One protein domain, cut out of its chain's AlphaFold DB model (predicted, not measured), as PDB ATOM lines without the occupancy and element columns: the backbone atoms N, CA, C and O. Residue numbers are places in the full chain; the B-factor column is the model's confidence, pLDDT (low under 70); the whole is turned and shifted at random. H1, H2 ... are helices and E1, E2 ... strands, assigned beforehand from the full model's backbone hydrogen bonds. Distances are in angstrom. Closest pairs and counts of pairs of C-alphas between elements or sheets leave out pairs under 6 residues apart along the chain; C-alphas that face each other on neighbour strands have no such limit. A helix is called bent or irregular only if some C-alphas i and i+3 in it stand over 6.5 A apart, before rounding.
ATOM      1  N   ASP A  16     -32.094  31.541 -24.284       49.53
ATOM      2  CA  ASP A  16     -32.645  30.198 -24.421       49.53
ATOM      3  C   ASP A  16     -31.446  29.248 -24.520       49.53
ATOM      4  O   ASP A  16     -30.943  28.967 -25.603       49.53
ATOM      5  N   ILE A  17     -30.916  28.815 -23.372       56.81
ATOM      6  CA  ILE A  17     -30.063  27.631 -23.310       56.81
ATOM      7  C   ILE A  17     -31.040  26.464 -23.447       56.81
ATOM      8  O   ILE A  17     -31.818  26.227 -22.508       56.81
ATOM      9  N   PRO A  18     -31.056  25.745 -24.587       56.91
ATOM     10  CA  PRO A  18     -31.904  24.575 -24.732       56.91
ATOM     11  C   PRO A  18     -31.637  23.650 -23.547       56.91
ATOM     12  O   PRO A  18     -30.486  23.382 -23.207       56.91
ATOM     13  N   ASN A  19     -32.699  23.200 -22.886       67.44
ATOM     14  CA  ASN A  19     -32.634  22.296 -21.739       67.44
ATOM     15  C   ASN A  19     -32.126  22.893 -20.409       67.44
ATOM     16  O   ASN A  19     -31.926  22.116 -19.481       67.44
ATOM     17  N   LEU A  20     -32.001  24.221 -20.219       76.25
ATOM     18  CA  LEU A  20     -31.624  24.819 -18.911       76.25
ATOM     19  C   LEU A  20     -32.422  24.237 -17.734       76.25
ATOM     20  O   LEU A  20     -31.871  23.954 -16.676       76.25
ATOM     21  N   ARG A  21     -33.728  24.021 -17.928       79.62
ATOM     22  CA  ARG A  21     -34.591  23.399 -16.915       79.62
ATOM     23  C   ARG A  21     -34.198  21.959 -16.595       79.62
ATOM     24  O   ARG A  21     -34.253  21.587 -15.430       79.62
ATOM     25  N   MET A  22     -33.794  21.171 -17.594       83.06
ATOM     26  CA  MET A  22     -33.240  19.834 -17.351       83.06
ATOM     27  C   MET A  22     -31.927  19.945 -16.591       83.06
ATOM     28  O   MET A  22     -31.740  19.230 -15.619       83.06
ATOM     29  N   TYR A  23     -31.063  20.891 -16.970       83.75
ATOM     30  CA  TYR A  23     -29.790  21.076 -16.294       83.75
ATOM     31  C   TYR A  23     -29.971  21.460 -14.808       83.75
ATOM     32  O   TYR A  23     -29.323  20.919 -13.915       83.75
ATOM     33  N   LEU A  24     -30.924  22.342 -14.507       87.12
ATOM     34  CA  LEU A  24     -31.288  22.686 -13.130       87.12
ATOM     35  C   LEU A  24     -31.901  21.502 -12.367       87.12
ATOM     36  O   LEU A  24     -31.607  21.326 -11.186       87.12
ATOM     37  N   ALA A  25     -32.734  20.695 -13.029       87.94
ATOM     38  CA  ALA A  25     -33.341  19.508 -12.431       87.94
ATOM     39  C   ALA A  25     -32.298  18.428 -12.112       87.94
ATOM     40  O   ALA A  25     -32.301  17.893 -11.006       87.94
ATOM     41  N   ASP A  26     -31.376  18.157 -13.035       88.31
ATOM     42  CA  ASP A  26     -30.281  17.212 -12.831       88.31
ATOM     43  C   ASP A  26     -29.368  17.674 -11.684       88.31
ATOM     44  O   ASP A  26     -28.982  16.864 -10.839       88.31
ATOM     45  N   PHE A  27     -29.067  18.976 -11.594       91.12
ATOM     46  CA  PHE A  27     -28.279  19.504 -10.481       91.12
ATOM     47  C   PHE A  27     -29.008  19.342  -9.138       91.12
ATOM     48  O   PHE A  27     -28.420  18.866  -8.165       91.12
ATOM     49  N   ALA A  28     -30.301  19.675  -9.083       92.12
ATOM     50  CA  ALA A  28     -31.119  19.461  -7.891       92.12
ATOM     51  C   ALA A  28     -31.190  17.973  -7.502       92.12
ATOM     52  O   ALA A  28     -31.098  17.644  -6.318       92.12
ATOM     53  N   SER A  29     -31.291  17.072  -8.483       92.44
ATOM     54  CA  SER A  29     -31.266  15.625  -8.254       92.44
ATOM     55  C   SER A  29     -29.926  15.171  -7.680       92.44
ATOM     56  O   SER A  29     -29.911  14.438  -6.700       92.44
ATOM     57  N   ALA A  30     -28.802  15.654  -8.218       93.44
ATOM     58  CA  ALA A  30     -27.477  15.318  -7.699       93.44
ATOM     59  C   ALA A  30     -27.304  15.756  -6.234       93.44
ATOM     60  O   ALA A  30     -26.760  15.006  -5.426       93.44
ATOM     61  N   ILE A  31     -27.796  16.948  -5.872       94.75
ATOM     62  CA  ILE A  31     -27.792  17.421  -4.479       94.75
ATOM     63  C   ILE A  31     -28.630  16.488  -3.606       94.75
ATOM     64  O   ILE A  31     -28.147  16.028  -2.572       94.75
ATOM     65  N   LYS A  32     -29.861  16.188  -4.030       93.44
ATOM     66  CA  LYS A  32     -30.785  15.331  -3.285       93.44
ATOM     67  C   LYS A  32     -30.210  13.931  -3.058       93.44
ATOM     68  O   LYS A  32     -30.212  13.464  -1.924       93.44
ATOM     69  N   ASP A  33     -29.674  13.300  -4.099       93.19
ATOM     70  CA  ASP A  33     -29.126  11.942  -4.035       93.19
ATOM     71  C   ASP A  33     -27.939  11.848  -3.065       93.19
ATOM     72  O   ASP A  33     -27.805  10.875  -2.319       93.19
ATOM     73  N   ILE A  34     -27.057  12.854  -3.069       94.50
ATOM     74  CA  ILE A  34     -25.900  12.906  -2.165       94.50
ATOM     75  C   ILE A  34     -26.342  13.196  -0.727       94.50
ATOM     76  O   ILE A  34     -25.861  12.537   0.198       94.50
ATOM     77  N   ASP A  35     -27.278  14.128  -0.533       93.06
ATOM     78  CA  ASP A  35     -27.843  14.452   0.782       93.06
ATOM     79  C   ASP A  35     -28.542  13.230   1.401       93.06
ATOM     80  O   ASP A  35     -28.300  12.885   2.558       93.06
ATOM     81  N   GLU A  36     -29.327  12.501   0.602       91.38
ATOM     82  CA  GLU A  36     -29.965  11.242   0.990       91.38
ATOM     83  C   GLU A  36     -28.945  10.218   1.485       91.38
ATOM     84  O   GLU A  36     -29.067   9.684   2.589       91.38
ATOM     85  N   ARG A  37     -27.889   9.972   0.712       92.00
ATOM     86  CA  ARG A  37     -26.882   8.962   1.061       92.00
ATOM     87  C   ARG A  37     -26.117   9.293   2.342       92.00
ATOM     88  O   ARG A  37     -25.706   8.371   3.046       92.00
ATOM     89  N   ILE A  38     -25.925  10.574   2.652       91.75
ATOM     90  CA  ILE A  38     -25.126  11.010   3.806       91.75
ATOM     91  C   ILE A  38     -25.977  11.190   5.065       91.75
ATOM     92  O   ILE A  38     -25.592  10.720   6.130       91.75
ATOM     93  N   PHE A  39     -27.111  11.883   4.965       91.75
ATOM     94  CA  PHE A  39     -27.887  12.303   6.136       91.75
ATOM     95  C   PHE A  39     -29.043  11.352   6.437       91.75
ATOM     96  O   PHE A  39     -29.302  11.046   7.602       91.75
ATOM     97  N   HIS A  40     -29.722  10.831   5.414       87.38
ATOM     98  CA  HIS A  40     -30.830   9.906   5.649       87.38
ATOM     99  C   HIS A  40     -30.351   8.552   6.166       87.38
ATOM    100  O   HIS A  40     -30.996   7.963   7.032       87.38
ATOM    101  N   SER A  41     -29.182   8.097   5.705       84.56
ATOM    102  CA  SER A  41     -28.553   6.855   6.178       84.56
ATOM    103  C   SER A  41     -28.294   6.841   7.691       84.56
ATOM    104  O   SER A  41     -28.233   5.769   8.288       84.56
ATOM    105  N   ILE A  42     -28.221   8.016   8.327       87.50
ATOM    106  CA  ILE A  42     -28.068   8.184   9.780       87.50
ATOM    107  C   ILE A  42     -29.326   8.747  10.470       87.50
ATOM    108  O   ILE A  42     -29.259   9.230  11.603       87.50
ATOM    109  N   GLY A  43     -30.481   8.719   9.795       88.44
ATOM    110  CA  GLY A  43     -31.770   9.151  10.347       88.44
ATOM    111  C   GLY A  43     -31.908  10.664  10.562       88.44
ATOM    112  O   GLY A  43     -32.703  11.090  11.402       88.44
ATOM    113  N   LYS A  44     -31.130  11.491   9.851       91.56
ATOM    114  CA  LYS A  44     -31.204  12.961   9.913       91.56
ATOM    115  C   LYS A  44     -32.097  13.525   8.800       91.56
ATOM    116  O   LYS A  44     -32.262  12.881   7.763       91.56
ATOM    117  N   PRO A  45     -32.728  14.697   9.018       86.19
ATOM    118  CA  PRO A  45     -33.672  15.261   8.058       86.19
ATOM    119  C   PRO A  45     -32.986  15.660   6.749       86.19
ATOM    120  O   PRO A  45     -31.796  15.973   6.729       86.19
ATOM    121  N   TYR A  46     -33.760  15.724   5.669       80.56
ATOM    122  CA  TYR A  46     -33.308  16.273   4.391       80.56
ATOM    123  C   TYR A  46     -33.154  17.788   4.441       80.56
ATOM    124  O   TYR A  46     -33.976  18.479   5.054       80.56
ATOM    125  N   CYS A  47     -32.152  18.295   3.729       88.12
ATOM    126  CA  CYS A  47     -32.089  19.712   3.395       88.12
ATOM    127  C   CYS A  47     -33.088  20.010   2.268       88.12
ATOM    128  O   CYS A  47     -33.198  19.244   1.308       88.12
ATOM    129  N   GLU A  48     -33.844  21.100   2.367       87.50
ATOM    130  CA  GLU A  48     -34.798  21.442   1.316       87.50
ATOM    131  C   GLU A  48     -34.128  22.180   0.163       87.50
ATOM    132  O   GLU A  48     -33.354  23.108   0.379       87.50
ATOM    133  N   ILE A  49     -34.439  21.784  -1.069       89.06
ATOM    134  CA  ILE A  49     -33.886  22.426  -2.258       89.06
ATOM    135  C   ILE A  49     -34.886  23.451  -2.778       89.06
ATOM    136  O   ILE A  49     -36.012  23.109  -3.136       89.06
ATOM    137  N   ILE A  50     -34.451  24.704  -2.858       85.81
ATOM    138  CA  ILE A  50     -35.213  25.812  -3.426       85.81
ATOM    139  C   ILE A  50     -34.526  26.237  -4.717       85.81
ATOM    140  O   ILE A  50     -33.342  26.569  -4.723       85.81
ATOM    141  N   LEU A  51     -35.280  26.268  -5.812       85.25
ATOM    142  CA  LEU A  51     -34.809  26.807  -7.080       85.25
ATOM    143  C   LEU A  51     -35.332  28.233  -7.264       85.25
ATOM    144  O   LEU A  51     -36.542  28.447  -7.333       85.25
ATOM    145  N   LEU A  52     -34.414  29.190  -7.386       81.31
ATOM    146  CA  LEU A  52     -34.713  30.580  -7.713       81.31
ATOM    147  C   LEU A  52     -34.218  30.864  -9.130       81.31
ATOM    148  O   LEU A  52     -33.089  31.291  -9.346       81.31
ATOM    149  N   ASP A  53     -35.064  30.567 -10.114       74.81
ATOM    150  CA  ASP A  53     -34.722  30.618 -11.538       74.81
ATOM    151  C   ASP A  53     -34.506  32.042 -12.073       74.81
ATOM    152  O   ASP A  53     -33.660  32.250 -12.938       74.81
ATOM    153  N   ARG A  54     -35.257  33.013 -11.543       71.38
ATOM    154  CA  ARG A  54     -35.289  34.413 -12.005       71.38
ATOM    155  C   ARG A  54     -34.509  35.390 -11.133       71.38
ATOM    156  O   ARG A  54     -34.396  36.555 -11.505       71.38
ATOM    157  N   PHE A  55     -34.012  34.956  -9.977       72.38
ATOM    158  CA  PHE A  55     -33.308  35.836  -9.047       72.38
ATOM    159  C   PHE A  55     -31.793  35.729  -9.262       72.38
ATOM    160  O   PHE A  55     -31.260  34.614  -9.261       72.38
ATOM    161  N   PRO A  56     -31.098  36.859  -9.467       68.12
ATOM    162  CA  PRO A  56     -29.659  36.866  -9.654       68.12
ATOM    163  C   PRO A  56     -28.940  36.750  -8.310       68.12
ATOM    164  O   PRO A  56     -29.177  37.545  -7.413       68.12
ATOM    165  N   GLY A  57     -28.006  35.807  -8.223       66.81
ATOM    166  CA  GLY A  57     -26.927  35.731  -7.244       66.81
ATOM    167  C   GLY A  57     -27.327  35.605  -5.771       66.81
ATOM    168  O   GLY A  57     -28.442  35.905  -5.358       66.81
ATOM    169  N   PRO A  58     -26.391  35.166  -4.918       65.62
ATOM    170  CA  PRO A  58     -26.663  35.119  -3.497       65.62
ATOM    171  C   PRO A  58     -26.680  36.524  -2.883       65.62
ATOM    172  O   PRO A  58     -25.632  37.101  -2.617       65.62
ATOM    173  N   GLU A  59     -27.874  37.040  -2.593       66.31
ATOM    174  CA  GLU A  59     -28.067  38.218  -1.724       66.31
ATOM    175  C   GLU A  59     -28.257  37.835  -0.246       66.31
ATOM    176  O   GLU A  59     -28.317  38.685   0.642       66.31
ATOM    177  N   MET A  60     -28.364  36.535   0.037       70.62
ATOM    178  CA  MET A  60     -28.724  36.033   1.359       70.62
ATOM    179  C   MET A  60     -27.531  35.491   2.142       70.62
ATOM    180  O   MET A  60     -26.661  34.858   1.547       70.62
ATOM    181  N   PRO A  61     -27.526  35.620   3.484       75.38
ATOM    182  CA  PRO A  61     -26.498  35.010   4.316       75.38
ATOM    183  C   PRO A  61     -26.489  33.481   4.188       75.38
ATOM    184  O   PRO A  61     -27.536  32.832   4.296       75.38
ATOM    185  N   GLY A  62     -25.302  32.906   4.031       82.94
ATOM    186  CA  GLY A  62     -25.086  31.465   3.968       82.94
ATOM    187  C   GLY A  62     -23.691  31.130   3.448       82.94
ATOM    188  O   GLY A  62     -22.876  32.017   3.216       82.94
ATOM    189  N   SER A  63     -23.426  29.842   3.255       86.00
ATOM    190  CA  SER A  63     -22.202  29.365   2.608       86.00
ATOM    191  C   SER A  63     -22.464  29.168   1.119       86.00
ATOM    192  O   SER A  63     -23.415  28.484   0.734       86.00
ATOM    193  N   HIS A  64     -21.625  29.759   0.272       83.25
ATOM    194  CA  HIS A  64     -21.843  29.806  -1.173       83.25
ATOM    195  C   HIS A  64     -20.838  28.932  -1.919       83.25
ATOM    196  O   HIS A  64     -19.635  29.032  -1.692       83.25
ATOM    197  N   ILE A  65     -21.314  28.144  -2.883       82.81
ATOM    198  CA  ILE A  65     -20.460  27.399  -3.812       82.81
ATOM    199  C   ILE A  65     -20.572  28.030  -5.197       82.81
ATOM    200  O   ILE A  65     -21.641  28.051  -5.809       82.81
ATOM    201  N   ALA A  66     -19.449  28.577  -5.675       77.81
ATOM    202  CA  ALA A  66     -19.295  29.180  -7.003       77.81
ATOM    203  C   ALA A  66     -20.349  30.249  -7.371       77.81
ATOM    204  O   ALA A  66     -20.564  30.514  -8.550       77.81
ATOM    205  N   LYS A  67     -21.012  30.861  -6.374       78.25
ATOM    206  CA  LYS A  67     -22.178  31.754  -6.541       78.25
ATOM    207  C   LYS A  67     -23.379  31.110  -7.257       78.25
ATOM    208  O   LYS A  67     -24.295  31.817  -7.658       78.25
ATOM    209  N   LEU A  68     -23.385  29.786  -7.411       83.94
ATOM    210  CA  LEU A  68     -24.458  29.042  -8.082       83.94
ATOM    211  C   LEU A  68     -25.467  28.487  -7.091       83.94
ATOM    212  O   LEU A  68     -26.645  28.354  -7.403       83.94
ATOM    213  N   VAL A  69     -24.993  28.148  -5.895       87.94
ATOM    214  CA  VAL A  69     -25.807  27.511  -4.871       87.94
ATOM    215  C   VAL A  69     -25.373  27.961  -3.483       87.94
ATOM    216  O   VAL A  69     -24.184  28.169  -3.224       87.94
ATOM    217  N   THR A  70     -26.350  28.127  -2.600       88.69
ATOM    218  CA  THR A  70     -26.156  28.544  -1.211       88.69
ATOM    219  C   THR A  70     -26.697  27.482  -0.273       88.69
ATOM    220  O   THR A  70     -27.851  27.089  -0.406       88.69
ATOM    221  N   PHE A  71     -25.906  27.074   0.714       90.94
ATOM    222  CA  PHE A  71     -26.421  26.421   1.913       90.94
ATOM    223  C   PHE A  71     -26.730  27.480   2.975       90.94
ATOM    224  O   PHE A  71     -25.878  28.316   3.287       90.94
ATOM    225  N   THR A  72     -27.936  27.464   3.536       87.06
ATOM    226  CA  THR A  72     -28.327  28.388   4.606       87.06
ATOM    227  C   THR A  72     -29.321  27.757   5.568       87.06
ATOM    228  O   THR A  72     -30.112  26.895   5.190       87.06
ATOM    229  N   THR A  73     -29.303  28.212   6.818       83.19
ATOM    230  CA  THR A  73     -30.314  27.867   7.826       83.19
ATOM    231  C   THR A  73     -31.377  28.949   8.008       83.19
ATOM    232  O   THR A  73     -32.319  28.800   8.788       83.19
ATOM    233  N   LYS A  74     -31.231  30.072   7.296       74.81
ATOM    234  CA  LYS A  74     -32.172  31.190   7.349       74.81
ATOM    235  C   LYS A  74     -33.243  31.010   6.285       74.81
ATOM    236  O   LYS A  74     -32.946  30.646   5.150       74.81
ATOM    237  N   ILE A  75     -34.485  31.310   6.657       68.12
ATOM    238  CA  ILE A  75     -35.604  31.345   5.713       68.12
ATOM    239  C   ILE A  75     -35.308  32.424   4.663       68.12
ATOM    240  O   ILE A  75     -34.932  33.539   5.046       68.12
ATOM    241  N   PRO A  76     -35.485  32.136   3.364       62.34
ATOM    242  CA  PRO A  76     -35.325  33.148   2.342       62.34
ATOM    243  C   PRO A  76     -36.351  34.266   2.517       62.34
ATOM    244  O   PRO A  76     -37.550  34.032   2.388       62.34
ATOM    245  N   ILE A  77     -35.907  35.496   2.782       60.88
ATOM    246  CA  ILE A  77     -36.793  36.664   2.698       60.88
ATOM    247  C   ILE A  77     -36.679  37.195   1.275       60.88
ATOM    248  O   ILE A  77     -35.833  38.031   0.975       60.88
ATOM    249  N   ILE A  78     -37.513  36.668   0.381       61.38
ATOM    250  CA  ILE A  78     -37.606  37.171  -0.989       61.38
ATOM    251  C   ILE A  78     -38.715  38.217  -1.011       61.38
ATOM    252  O   ILE A  78     -39.888  37.888  -0.844       61.38
ATOM    253  N   TYR A  79     -38.346  39.485  -1.206       49.66
ATOM    254  CA  TYR A  79     -39.282  40.602  -1.354       49.66
ATOM    255  C   TYR A  79     -39.982  40.534  -2.720       49.66
ATOM    256  O   TYR A  79     -39.741  41.343  -3.610       49.66
ATOM    257  N   SER A  80     -40.848  39.542  -2.905       47.06
ATOM    258  CA  SER A  80     -41.806  39.484  -4.007       47.06
ATOM    259  C   SER A  80     -43.205  39.248  -3.426       47.06
ATOM    260  O   SER A  80     -43.361  38.366  -2.582       47.06
ATOM    261  N   PRO A  81     -44.237  40.014  -3.836       40.56
ATOM    262  CA  PRO A  81     -45.576  39.966  -3.237       40.56
ATOM    263  C   PRO A  81     -46.343  38.660  -3.517       40.56
ATOM    264  O   PRO A  81     -47.438  38.456  -2.995       40.56
ATOM    265  N   SER A  82     -45.784  37.754  -4.320       43.81
ATOM    266  CA  SER A  82     -46.311  36.407  -4.542       43.81
ATOM    267  C   SER A  82     -45.687  35.456  -3.523       43.81
ATOM    268  O   SER A  82     -44.614  34.907  -3.750       43.81
ATOM    269  N   VAL A  83     -46.350  35.337  -2.376       43.50
ATOM    270  CA  VAL A  83     -45.944  34.591  -1.177       43.50
ATOM    271  C   VAL A  83     -45.354  33.211  -1.516       43.50
ATOM    272  O   VAL A  83     -46.080  32.234  -1.690       43.50
ATOM    273  N   LEU A  84     -44.024  33.113  -1.570       51.19
ATOM    274  CA  LEU A  84     -43.321  31.840  -1.442       51.19
ATOM    275  C   LEU A  84     -43.460  31.414   0.021       51.19
ATOM    276  O   LEU A  84     -42.745  31.901   0.896       51.19
ATOM    277  N   MET A  85     -44.437  30.554   0.310       52.84
ATOM    278  CA  MET A  85     -44.522  29.903   1.614       52.84
ATOM    279  C   MET A  85     -43.422  28.846   1.685       52.84
ATOM    280  O   MET A  85     -43.586  27.736   1.184       52.84
ATOM    281  N   PHE A  86     -42.286  29.206   2.279       56.44
ATOM    282  CA  PHE A  86     -41.244  28.238   2.594       56.44
ATOM    283  C   PHE A  86     -41.730  27.328   3.728       56.44
ATOM    284  O   PHE A  86     -42.275  27.833   4.718       56.44
ATOM    285  N   PRO A  87     -41.567  26.000   3.616       58.16
ATOM    286  CA  PRO A  87     -41.847  25.094   4.722       58.16
ATOM    287  C   PRO A  87     -41.062  25.503   5.967       58.16
ATOM    288  O   PRO A  87     -39.985  26.070   5.859       58.16
ATOM    289  N   VAL A  88     -41.553  25.183   7.165       58.44
ATOM    290  CA  VAL A  88     -40.877  25.500   8.444       58.44
ATOM    291  C   VAL A  88     -39.673  24.568   8.681       58.44
ATOM    292  O   VAL A  88     -39.490  24.004   9.757       58.44
ATOM    293  N   LYS A  89     -38.861  24.326   7.651       64.00
ATOM    294  CA  LYS A  89     -37.590  23.622   7.783       64.00
ATOM    295  C   LYS A  89     -36.493  24.614   8.153       64.00
ATOM    296  O   LYS A  89     -36.602  25.817   7.934       64.00
ATOM    297  N   GLN A  90     -35.440  24.104   8.779       74.69
ATOM    298  CA  GLN A  90     -34.352  24.931   9.299       74.69
ATOM    299  C   GLN A  90     -33.150  25.003   8.358       74.69
ATOM    300  O   GLN A  90     -32.181  25.657   8.711       74.69
ATOM    301  N   GLU A  91     -33.166  24.314   7.212       88.25
ATOM    302  CA  GLU A  91     -32.008  24.194   6.320       88.25
ATOM    303  C   GLU A  91     -32.425  24.125   4.857       88.25
ATOM    304  O   GLU A  91     -33.336  23.369   4.498       88.25
ATOM    305  N   TYR A  92     -31.716  24.887   4.027       87.62
ATOM    306  CA  TYR A  92     -32.017  25.054   2.616       87.62
ATOM    307  C   TYR A  92     -30.755  25.023   1.757       87.62
ATOM    308  O   TYR A  92     -29.751  25.672   2.071       87.62
ATOM    309  N   TYR A  93     -30.850  24.333   0.623       91.00
ATOM    310  CA  TYR A  93     -29.978  24.501  -0.528       91.00
ATOM    311  C   TYR A  93     -30.702  25.349  -1.569       91.00
ATOM    312  O   TYR A  93     -31.726  24.947  -2.111       91.00
ATOM    313  N   ILE A  94     -30.178  26.533  -1.854       88.50
ATOM    314  CA  ILE A  94     -30.801  27.497  -2.759       88.50
ATOM    315  C   ILE A  94     -29.992  27.555  -4.041       88.50
ATOM    316  O   ILE A  94     -28.847  27.999  -4.011       88.50
ATOM    317  N   ILE A  95     -30.582  27.112  -5.147       89.12
ATOM    318  CA  ILE A  95     -29.976  27.133  -6.480       89.12
ATOM    319  C   ILE A  95     -30.367  28.441  -7.178       89.12
ATOM    320  O   ILE A  95     -31.553  28.716  -7.372       89.12
ATOM    321  N   TRP A  96     -29.370  29.226  -7.589       87.38
ATOM    322  CA  TRP A  96     -29.537  30.498  -8.297       87.38
ATOM    323  C   TRP A  96     -29.533  30.253  -9.805       87.38
ATOM    324  O   TRP A  96     -28.478  30.155 -10.435       87.38
ATOM    325  N   GLY A  97     -30.719  30.105 -10.395       85.06
ATOM    326  CA  GLY A  97     -30.863  29.657 -11.781       85.06
ATOM    327  C   GLY A  97     -30.266  30.615 -12.811       85.06
ATOM    328  O   GLY A  97     -29.686  30.142 -13.787       85.06
ATOM    329  N   VAL A  98     -30.307  31.932 -12.568       83.00
ATOM    330  CA  VAL A  98     -29.637  32.933 -13.422       83.00
ATOM    331  C   VAL A  98     -28.126  32.671 -13.476       83.00
ATOM    332  O   VAL A  98     -27.562  32.560 -14.560       83.00
ATOM    333  N   ASN A  99     -27.474  32.464 -12.328       83.81
ATOM    334  CA  ASN A  99     -26.032  32.203 -12.265       83.81
ATOM    335  C   ASN A  99     -25.662  30.841 -12.854       83.81
ATOM    336  O   ASN A  99     -24.622  30.707 -13.499       83.81
ATOM    337  N   VAL A 100     -26.501  29.821 -12.643       84.12
ATOM    338  CA  VAL A 100     -26.314  28.514 -13.287       84.12
ATOM    339  C   VAL A 100     -26.397  28.662 -14.804       84.12
ATOM    340  O   VAL A 100     -25.536  28.135 -15.503       84.12
ATOM    341  N   SER A 101     -27.373  29.422 -15.309       83.12
ATOM    342  CA  SER A 101     -27.508  29.728 -16.734       83.12
ATOM    343  C   SER A 101     -26.259  30.422 -17.278       83.12
ATOM    344  O   SER A 101     -25.654  29.931 -18.227       83.12
ATOM    345  N   GLU A 102     -25.783  31.490 -16.632       79.25
ATOM    346  CA  GLU A 102     -24.548  32.185 -17.020       79.25
ATOM    347  C   GLU A 102     -23.329  31.254 -17.028       79.25
ATOM    348  O   GLU A 102     -22.494  31.305 -17.937       79.25
ATOM    349  N   ARG A 103     -23.225  30.364 -16.034       81.25
ATOM    350  CA  ARG A 103     -22.123  29.405 -15.949       81.25
ATOM    351  C   ARG A 103     -22.196  28.358 -17.050       81.25
ATOM    352  O   ARG A 103     -21.172  28.094 -17.674       81.25
ATOM    353  N   LEU A 104     -23.367  27.777 -17.293       78.88
ATOM    354  CA  LEU A 104     -23.584  26.834 -18.391       78.88
ATOM    355  C   LEU A 104     -23.300  27.507 -19.726       78.88
ATOM    356  O   LEU A 104     -22.598  26.946 -20.553       78.88
ATOM    357  N   HIS A 105     -23.751  28.744 -19.901       75.25
ATOM    358  CA  HIS A 105     -23.460  29.533 -21.080       75.25
ATOM    359  C   HIS A 105     -21.961  29.727 -21.287       75.25
ATOM    360  O   HIS A 105     -21.479  29.536 -22.395       75.25
ATOM    361  N   TYR A 106     -21.210  30.061 -20.235       72.00
ATOM    362  CA  TYR A 106     -19.753  30.176 -20.303       72.00
ATOM    363  C   TYR A 106     -19.071  28.844 -20.647       72.00
ATOM    364  O   TYR A 106     -18.136  28.822 -21.447       72.00
ATOM    365  N   LEU A 107     -19.523  27.745 -20.038       69.81
ATOM    366  CA  LEU A 107     -18.964  26.410 -20.260       69.81
ATOM    367  C   LEU A 107     -19.250  25.904 -21.679       69.81
ATOM    368  O   LEU A 107     -18.340  25.401 -22.325       69.81
ATOM    369  N   LEU A 108     -20.470  26.108 -22.172       71.06
ATOM    370  CA  LEU A 108     -20.926  25.660 -23.487       71.06
ATOM    371  C   LEU A 108     -20.450  26.590 -24.618       71.06
ATOM    372  O   LEU A 108     -20.024  26.121 -25.663       71.06
ATOM    373  N   LYS A 109     -20.410  27.919 -24.424       61.75
ATOM    374  CA  LYS A 109     -19.842  28.850 -25.430       61.75
ATOM    375  C   LYS A 109     -18.333  28.709 -25.616       61.75
ATOM    376  O   LYS A 109     -17.798  29.212 -26.603       61.75
ATOM    377  N   ARG A 110     -17.631  28.050 -24.691       52.53
ATOM    378  CA  ARG A 110     -16.212  27.711 -24.846       52.53
ATOM    379  C   ARG A 110     -15.943  26.630 -25.906       52.53
ATOM    380  O   ARG A 110     -14.788  26.250 -26.059       52.53
ATOM    381  N   ASP A 111     -16.939  26.261 -26.714       45.84
ATOM    382  CA  ASP A 111     -16.833  25.466 -27.951       45.84
ATOM    383  C   ASP A 111     -15.730  25.901 -28.946       45.84
ATOM    384  O   ASP A 111     -15.368  25.135 -29.834       45.84
ATOM    385  N   ALA A 112     -15.115  27.082 -28.795       45.75
ATOM    386  CA  ALA A 112     -13.922  27.454 -29.565       45.75
ATOM    387  C   ALA A 112     -12.624  26.734 -29.119       45.75
ATOM    388  O   ALA A 112     -11.628  26.776 -29.840       45.75
ATOM    389  N   LEU A 113     -12.615  26.065 -27.958       43.12
ATOM    390  CA  LEU A 113     -11.522  25.213 -27.473       43.12
ATOM    391  C   LEU A 113     -12.101  23.897 -26.916       43.12
ATOM    392  O   LEU A 113     -12.118  23.675 -25.710       43.12
ATOM    393  N   SER A 114     -12.625  23.075 -27.832       46.78
ATOM    394  CA  SER A 114     -12.877  21.622 -27.755       46.78
ATOM    395  C   SER A 114     -12.937  20.962 -26.362       46.78
ATOM    396  O   SER A 114     -11.895  20.727 -25.747       46.78
ATOM    397  N   GLY A 115     -14.123  20.486 -25.956       52.03
ATOM    398  CA  GLY A 115     -14.199  19.248 -25.161       52.03
ATOM    399  C   GLY A 115     -15.067  19.222 -23.904       52.03
ATOM    400  O   GLY A 115     -15.008  18.216 -23.212       52.03
ATOM    401  N   VAL A 116     -15.858  20.254 -23.592       58.28
ATOM    402  CA  VAL A 116     -16.784  20.206 -22.440       58.28
ATOM    403  C   VAL A 116     -18.169  19.766 -22.914       58.28
ATOM    404  O   VAL A 116     -18.847  20.523 -23.603       58.28
ATOM    405  N   GLY A 117     -18.587  18.550 -22.555       69.50
ATOM    406  CA  GLY A 117     -19.908  17.996 -22.868       69.50
ATOM    407  C   GLY A 117     -20.790  17.767 -21.635       69.50
ATOM    408  O   GLY A 117     -20.410  18.058 -20.500       69.50
ATOM    409  N   ASP A 118     -21.977  17.187 -21.845       79.69
ATOM    410  CA  ASP A 118     -22.954  16.875 -20.785       79.69
ATOM    411  C   ASP A 118     -22.347  16.083 -19.618       79.69
ATOM    412  O   ASP A 118     -22.713  16.284 -18.459       79.69
ATOM    413  N   LYS A 119     -21.410  15.175 -19.916       80.75
ATOM    414  CA  LYS A 119     -20.719  14.369 -18.907       80.75
ATOM    415  C   LYS A 119     -19.910  15.251 -17.952       80.75
ATOM    416  O   LYS A 119     -20.042  15.100 -16.743       80.75
ATOM    417  N   ASP A 120     -19.140  16.195 -18.484       77.00
ATOM    418  CA  ASP A 120     -18.313  17.110 -17.695       77.00
ATOM    419  C   ASP A 120     -19.182  18.035 -16.835       77.00
ATOM    420  O   ASP A 120     -18.869  18.309 -15.677       77.00
ATOM    421  N   ILE A 121     -20.327  18.476 -17.366       80.75
ATOM    422  CA  ILE A 121     -21.293  19.282 -16.610       80.75
ATOM    423  C   ILE A 121     -21.871  18.479 -15.436       80.75
ATOM    424  O   ILE A 121     -21.929  18.986 -14.312       80.75
ATOM    425  N   LYS A 122     -22.236  17.212 -15.662       85.25
ATOM    426  CA  LYS A 122     -22.711  16.310 -14.601       85.25
ATOM    427  C   LYS A 122     -21.634  16.037 -13.551       85.25
ATOM    428  O   LYS A 122     -21.945  16.019 -12.361       85.25
ATOM    429  N   GLU A 123     -20.375  15.889 -13.960       83.81
ATOM    430  CA  GLU A 123     -19.239  15.767 -13.039       83.81
ATOM    431  C   GLU A 123     -19.068  17.038 -12.184       83.81
ATOM    432  O   GLU A 123     -18.897  16.944 -10.965       83.81
ATOM    433  N   ILE A 124     -19.203  18.231 -12.776       84.12
ATOM    434  CA  ILE A 124     -19.167  19.509 -12.043       84.12
ATOM    435  C   ILE A 124     -20.278  19.575 -10.991       84.12
ATOM    436  O   ILE A 124     -20.016  19.942  -9.844       84.12
ATOM    437  N   TRP A 125     -21.510  19.213 -11.343       88.94
ATOM    438  CA  TRP A 125     -22.620  19.214 -10.389       88.94
ATOM    439  C   TRP A 125     -22.449  18.214  -9.269       88.94
ATOM    440  O   TRP A 125     -22.729  18.540  -8.118       88.94
ATOM    441  N   PHE A 126     -21.962  17.019  -9.591       90.75
ATOM    442  CA  PHE A 126     -21.652  16.006  -8.597       90.75
ATOM    443  C   PHE A 126     -20.622  16.527  -7.585       90.75
ATOM    444  O   PHE A 126     -20.832  16.425  -6.374       90.75
ATOM    445  N   MET A 127     -19.559  17.187  -8.058       89.06
ATOM    446  CA  MET A 127     -18.588  17.845  -7.178       89.06
ATOM    447  C   MET A 127     -19.225  18.963  -6.337       89.06
ATOM    448  O   MET A 127     -18.967  19.058  -5.139       89.06
ATOM    449  N   MET A 128     -20.095  19.795  -6.914       89.88
ATOM    450  CA  MET A 128     -20.792  20.839  -6.150       89.88
ATOM    451  C   MET A 128     -21.731  20.261  -5.084       89.88
ATOM    452  O   MET A 128     -21.776  20.783  -3.971       89.88
ATOM    453  N   ALA A 129     -22.430  19.165  -5.385       93.25
ATOM    454  CA  ALA A 129     -23.281  18.456  -4.432       93.25
ATOM    455  C   ALA A 129     -22.468  17.892  -3.254       93.25
ATOM    456  O   ALA A 129     -22.857  18.066  -2.100       93.25
ATOM    457  N   ILE A 130     -21.293  17.305  -3.517       94.19
ATOM    458  CA  ILE A 130     -20.371  16.862  -2.457       94.19
ATOM    459  C   ILE A 130     -19.907  18.043  -1.600       94.19
ATOM    460  O   ILE A 130     -19.898  17.943  -0.373       94.19
ATOM    461  N   ALA A 131     -19.539  19.167  -2.223       92.31
ATOM    462  CA  ALA A 131     -19.107  20.362  -1.500       92.31
ATOM    463  C   ALA A 131     -20.208  20.898  -0.566       92.31
ATOM    464  O   ALA A 131     -19.934  21.236   0.584       92.31
ATOM    465  N   LEU A 132     -21.461  20.919  -1.028       93.19
ATOM    466  CA  LEU A 132     -22.622  21.317  -0.227       93.19
ATOM    467  C   LEU A 132     -22.906  20.367   0.933       93.19
ATOM    468  O   LEU A 132     -23.182  20.818   2.047       93.19
ATOM    469  N   ALA A 133     -22.837  19.060   0.687       93.88
ATOM    470  CA  ALA A 133     -23.001  18.071   1.738       93.88
ATOM    471  C   ALA A 133     -21.898  18.220   2.792       93.88
ATOM    472  O   ALA A 133     -22.182  18.202   3.987       93.88
ATOM    473  N   ARG A 134     -20.654  18.475   2.365       93.06
ATOM    474  CA  ARG A 134     -19.532  18.722   3.274       93.06
ATOM    475  C   ARG A 134     -19.729  19.979   4.120       93.06
ATOM    476  O   ARG A 134     -19.523  19.926   5.329       93.06
ATOM    477  N   LEU A 135     -20.175  21.082   3.515       91.38
ATOM    478  CA  LEU A 135     -20.525  22.307   4.243       91.38
ATOM    479  C   LEU A 135     -21.583  22.045   5.315       91.38
ATOM    480  O   LEU A 135     -21.433  22.478   6.455       91.38
ATOM    481  N   ARG A 136     -22.632  21.298   4.961       92.44
ATOM    482  CA  ARG A 136     -23.701  20.945   5.895       92.44
ATOM    483  C   ARG A 136     -23.205  20.031   7.017       92.44
ATOM    484  O   ARG A 136     -23.561  20.266   8.163       92.44
ATOM    485  N   VAL A 137     -22.349  19.049   6.721       92.44
ATOM    486  CA  VAL A 137     -21.687  18.213   7.740       92.44
ATOM    487  C   VAL A 137     -20.900  19.081   8.726       92.44
ATOM    488  O   VAL A 137     -21.024  18.886   9.930       92.44
ATOM    489  N   LEU A 138     -20.113  20.049   8.239       89.19
ATOM    490  CA  LEU A 138     -19.341  20.953   9.102       89.19
ATOM    491  C   LEU A 138     -20.251  21.850   9.953       89.19
ATOM    492  O   LEU A 138     -19.989  22.034  11.138       89.19
ATOM    493  N   ALA A 139     -21.339  22.366   9.374       88.12
ATOM    494  CA  ALA A 139     -22.336  23.160  10.094       88.12
ATOM    495  C   ALA A 139     -23.139  22.341  11.121       88.12
ATOM    496  O   ALA A 139     -23.660  22.908  12.080       88.12
ATOM    497  N   ARG A 140     -23.231  21.020  10.918       88.81
ATOM    498  CA  ARG A 140     -23.913  20.044  11.779       88.81
ATOM    499  C   ARG A 140     -22.941  19.045  12.394       88.81
ATOM    500  O   ARG A 140     -23.213  17.842  12.435       88.81
ATOM    501  N   GLY A 141     -21.795  19.536  12.865       86.75
ATOM    502  CA  GLY A 141     -20.752  18.696  13.459       86.75
ATOM    503  C   GLY A 141     -21.256  17.827  14.619       86.75
ATOM    504  O   GLY A 141     -20.725  16.745  14.856       86.75
ATOM    505  N   GLU A 142     -22.333  18.232  15.296       89.56
ATOM    506  CA  GLU A 142     -22.986  17.446  16.344       89.56
ATOM    507  C   GLU A 142     -23.647  16.151  15.838       89.56
ATOM    508  O   GLU A 142     -23.837  15.217  16.617       89.56
ATOM    509  N   TRP A 143     -23.997  16.059  14.550       91.12
ATOM    510  CA  TRP A 143     -24.506  14.820  13.942       91.12
ATOM    511  C   TRP A 143     -23.387  13.868  13.525       91.12
ATOM    512  O   TRP A 143     -23.632  12.670  13.391       91.12
ATOM    513  N   PHE A 144     -22.173  14.391  13.353       89.50
ATOM    514  CA  PHE A 144     -21.001  13.652  12.896       89.50
ATOM    515  C   PHE A 144     -19.838  13.858  13.875       89.50
ATOM    516  O   PHE A 144     -18.872  14.569  13.572       89.50
ATOM    517  N   PRO A 145     -19.921  13.264  15.081       80.44
ATOM    518  CA  PRO A 145     -18.906  13.455  16.106       80.44
ATOM    519  C   PRO A 145     -17.534  13.009  15.590       80.44
ATOM    520  O   PRO A 145     -17.371  11.899  15.088       80.44
ATOM    521  N   GLY A 146     -16.539  13.888  15.718       76.88
ATOM    522  CA  GLY A 146     -15.171  13.640  15.254       76.88
ATOM    523  C   GLY A 146     -14.860  14.171  13.852       76.88
ATOM    524  O   GLY A 146     -13.692  14.168  13.458       76.88
ATOM    525  N   VAL A 147     -15.850  14.696  13.122       83.94
ATOM    526  CA  VAL A 147     -15.576  15.406  11.869       83.94
ATOM    527  C   VAL A 147     -14.849  16.718  12.139       83.94
ATOM    528  O   VAL A 147     -15.222  17.511  12.998       83.94
TER     529      VAL A 147
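AT A GLANCE: This is residues 16 to 147 of the 225 residues of an uncharacterized protein of Candidatus Lloydbacteria bacterium RIFOXYC12_FULL_46_25 (UniProt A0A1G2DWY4). A small sheet of four strands is covered on one face by two long helices, H1 and H3, which pack on each other, while the third helix, H2, runs on from the end of E4 and carries the chain out to a free end at residues 109 to 114 before it folds back along H3. The printed part has 132 residues with three named helices and four named strands, in the order H1 E1 E2 E3 E4 H2 H3. The sheet runs E1 E4 E3 E2 and is mixed; the class is mixed, helices and strands. The whole is compact, with a radius of gyration of the C-alphas of 15.5 A, and flat in outline, spanning 48 by 40 by 20 A.

IN THESE COORDINATES: In the sheet, E1 is residues 48 to 52 (12.8 A), E4 residues 92 to 96 (12.4 A), E3 residues 69 to 72 and E2 residues 63 to 65. H1, residues 20 to 42, is 33.4 A long and starts at C-alpha 20 (-31.624, 24.819, -18.911). H1 has a kink of 32 degrees near residue 36; it is neither bent nor irregular, but only just: C-alphas 37 and 40 are 6.1 A apart. H2, residues 97 to 113, is 25.3 A long and irregular, with C-alphas 109 and 112 7.4 A apart. H3, residues 118 to 139, is 31.5 A long and ends at C-alpha 139 (-22.336, 23.160, 10.094).

HOW THE PARTS SIT: E1 and E4 are parallel, with N 50 and O 93 at 2.8 A. E2, E3 and E4 form a meander, each strand the antiparallel neighbour of the one before: N 70 and O 94 are 2.9 A apart, as are N 63 and O 71. H1 and H3 lie on the same face of the sheet, two layers in all. H1, at a height over the sheet of 9.6 A, runs along the strands, at 13 degrees to E1 on the local plane. H3, at a height of 8.5 A, lies over E3; the closest C-alphas are those of Phe 71 and Leu 132, 6.7 A. H1 and H3 touch, at a steep tilt of 40 degrees, the same way, closest at the C-alphas of Ile 31 and Ala 129, 4.6 A. H2 only grazes the sheet with residues 97 to 100. H1 and H2 only just touch, with 3 pairs of C-alphas within 8 A, the closest Leu 20 and Ser 101, 6.8 A. H2 and H3 are near each other. Every O i to N i+4 pair is within hydrogen-bond range in H3, but 17 of 19 in H1 and 10 of 13 in H2.

THE WHOLE: The C-alphas farthest apart are those of Ala 112 and Pro 145, 48.0 A. The printed part has no cut. The link from E3 to E4, residues 73 to 91, is long. The mean pLDDT of the printed part is 78.3; residues 16 to 19, 56 to 59, 75 to 89, 107 and 109 to 117 are under 70.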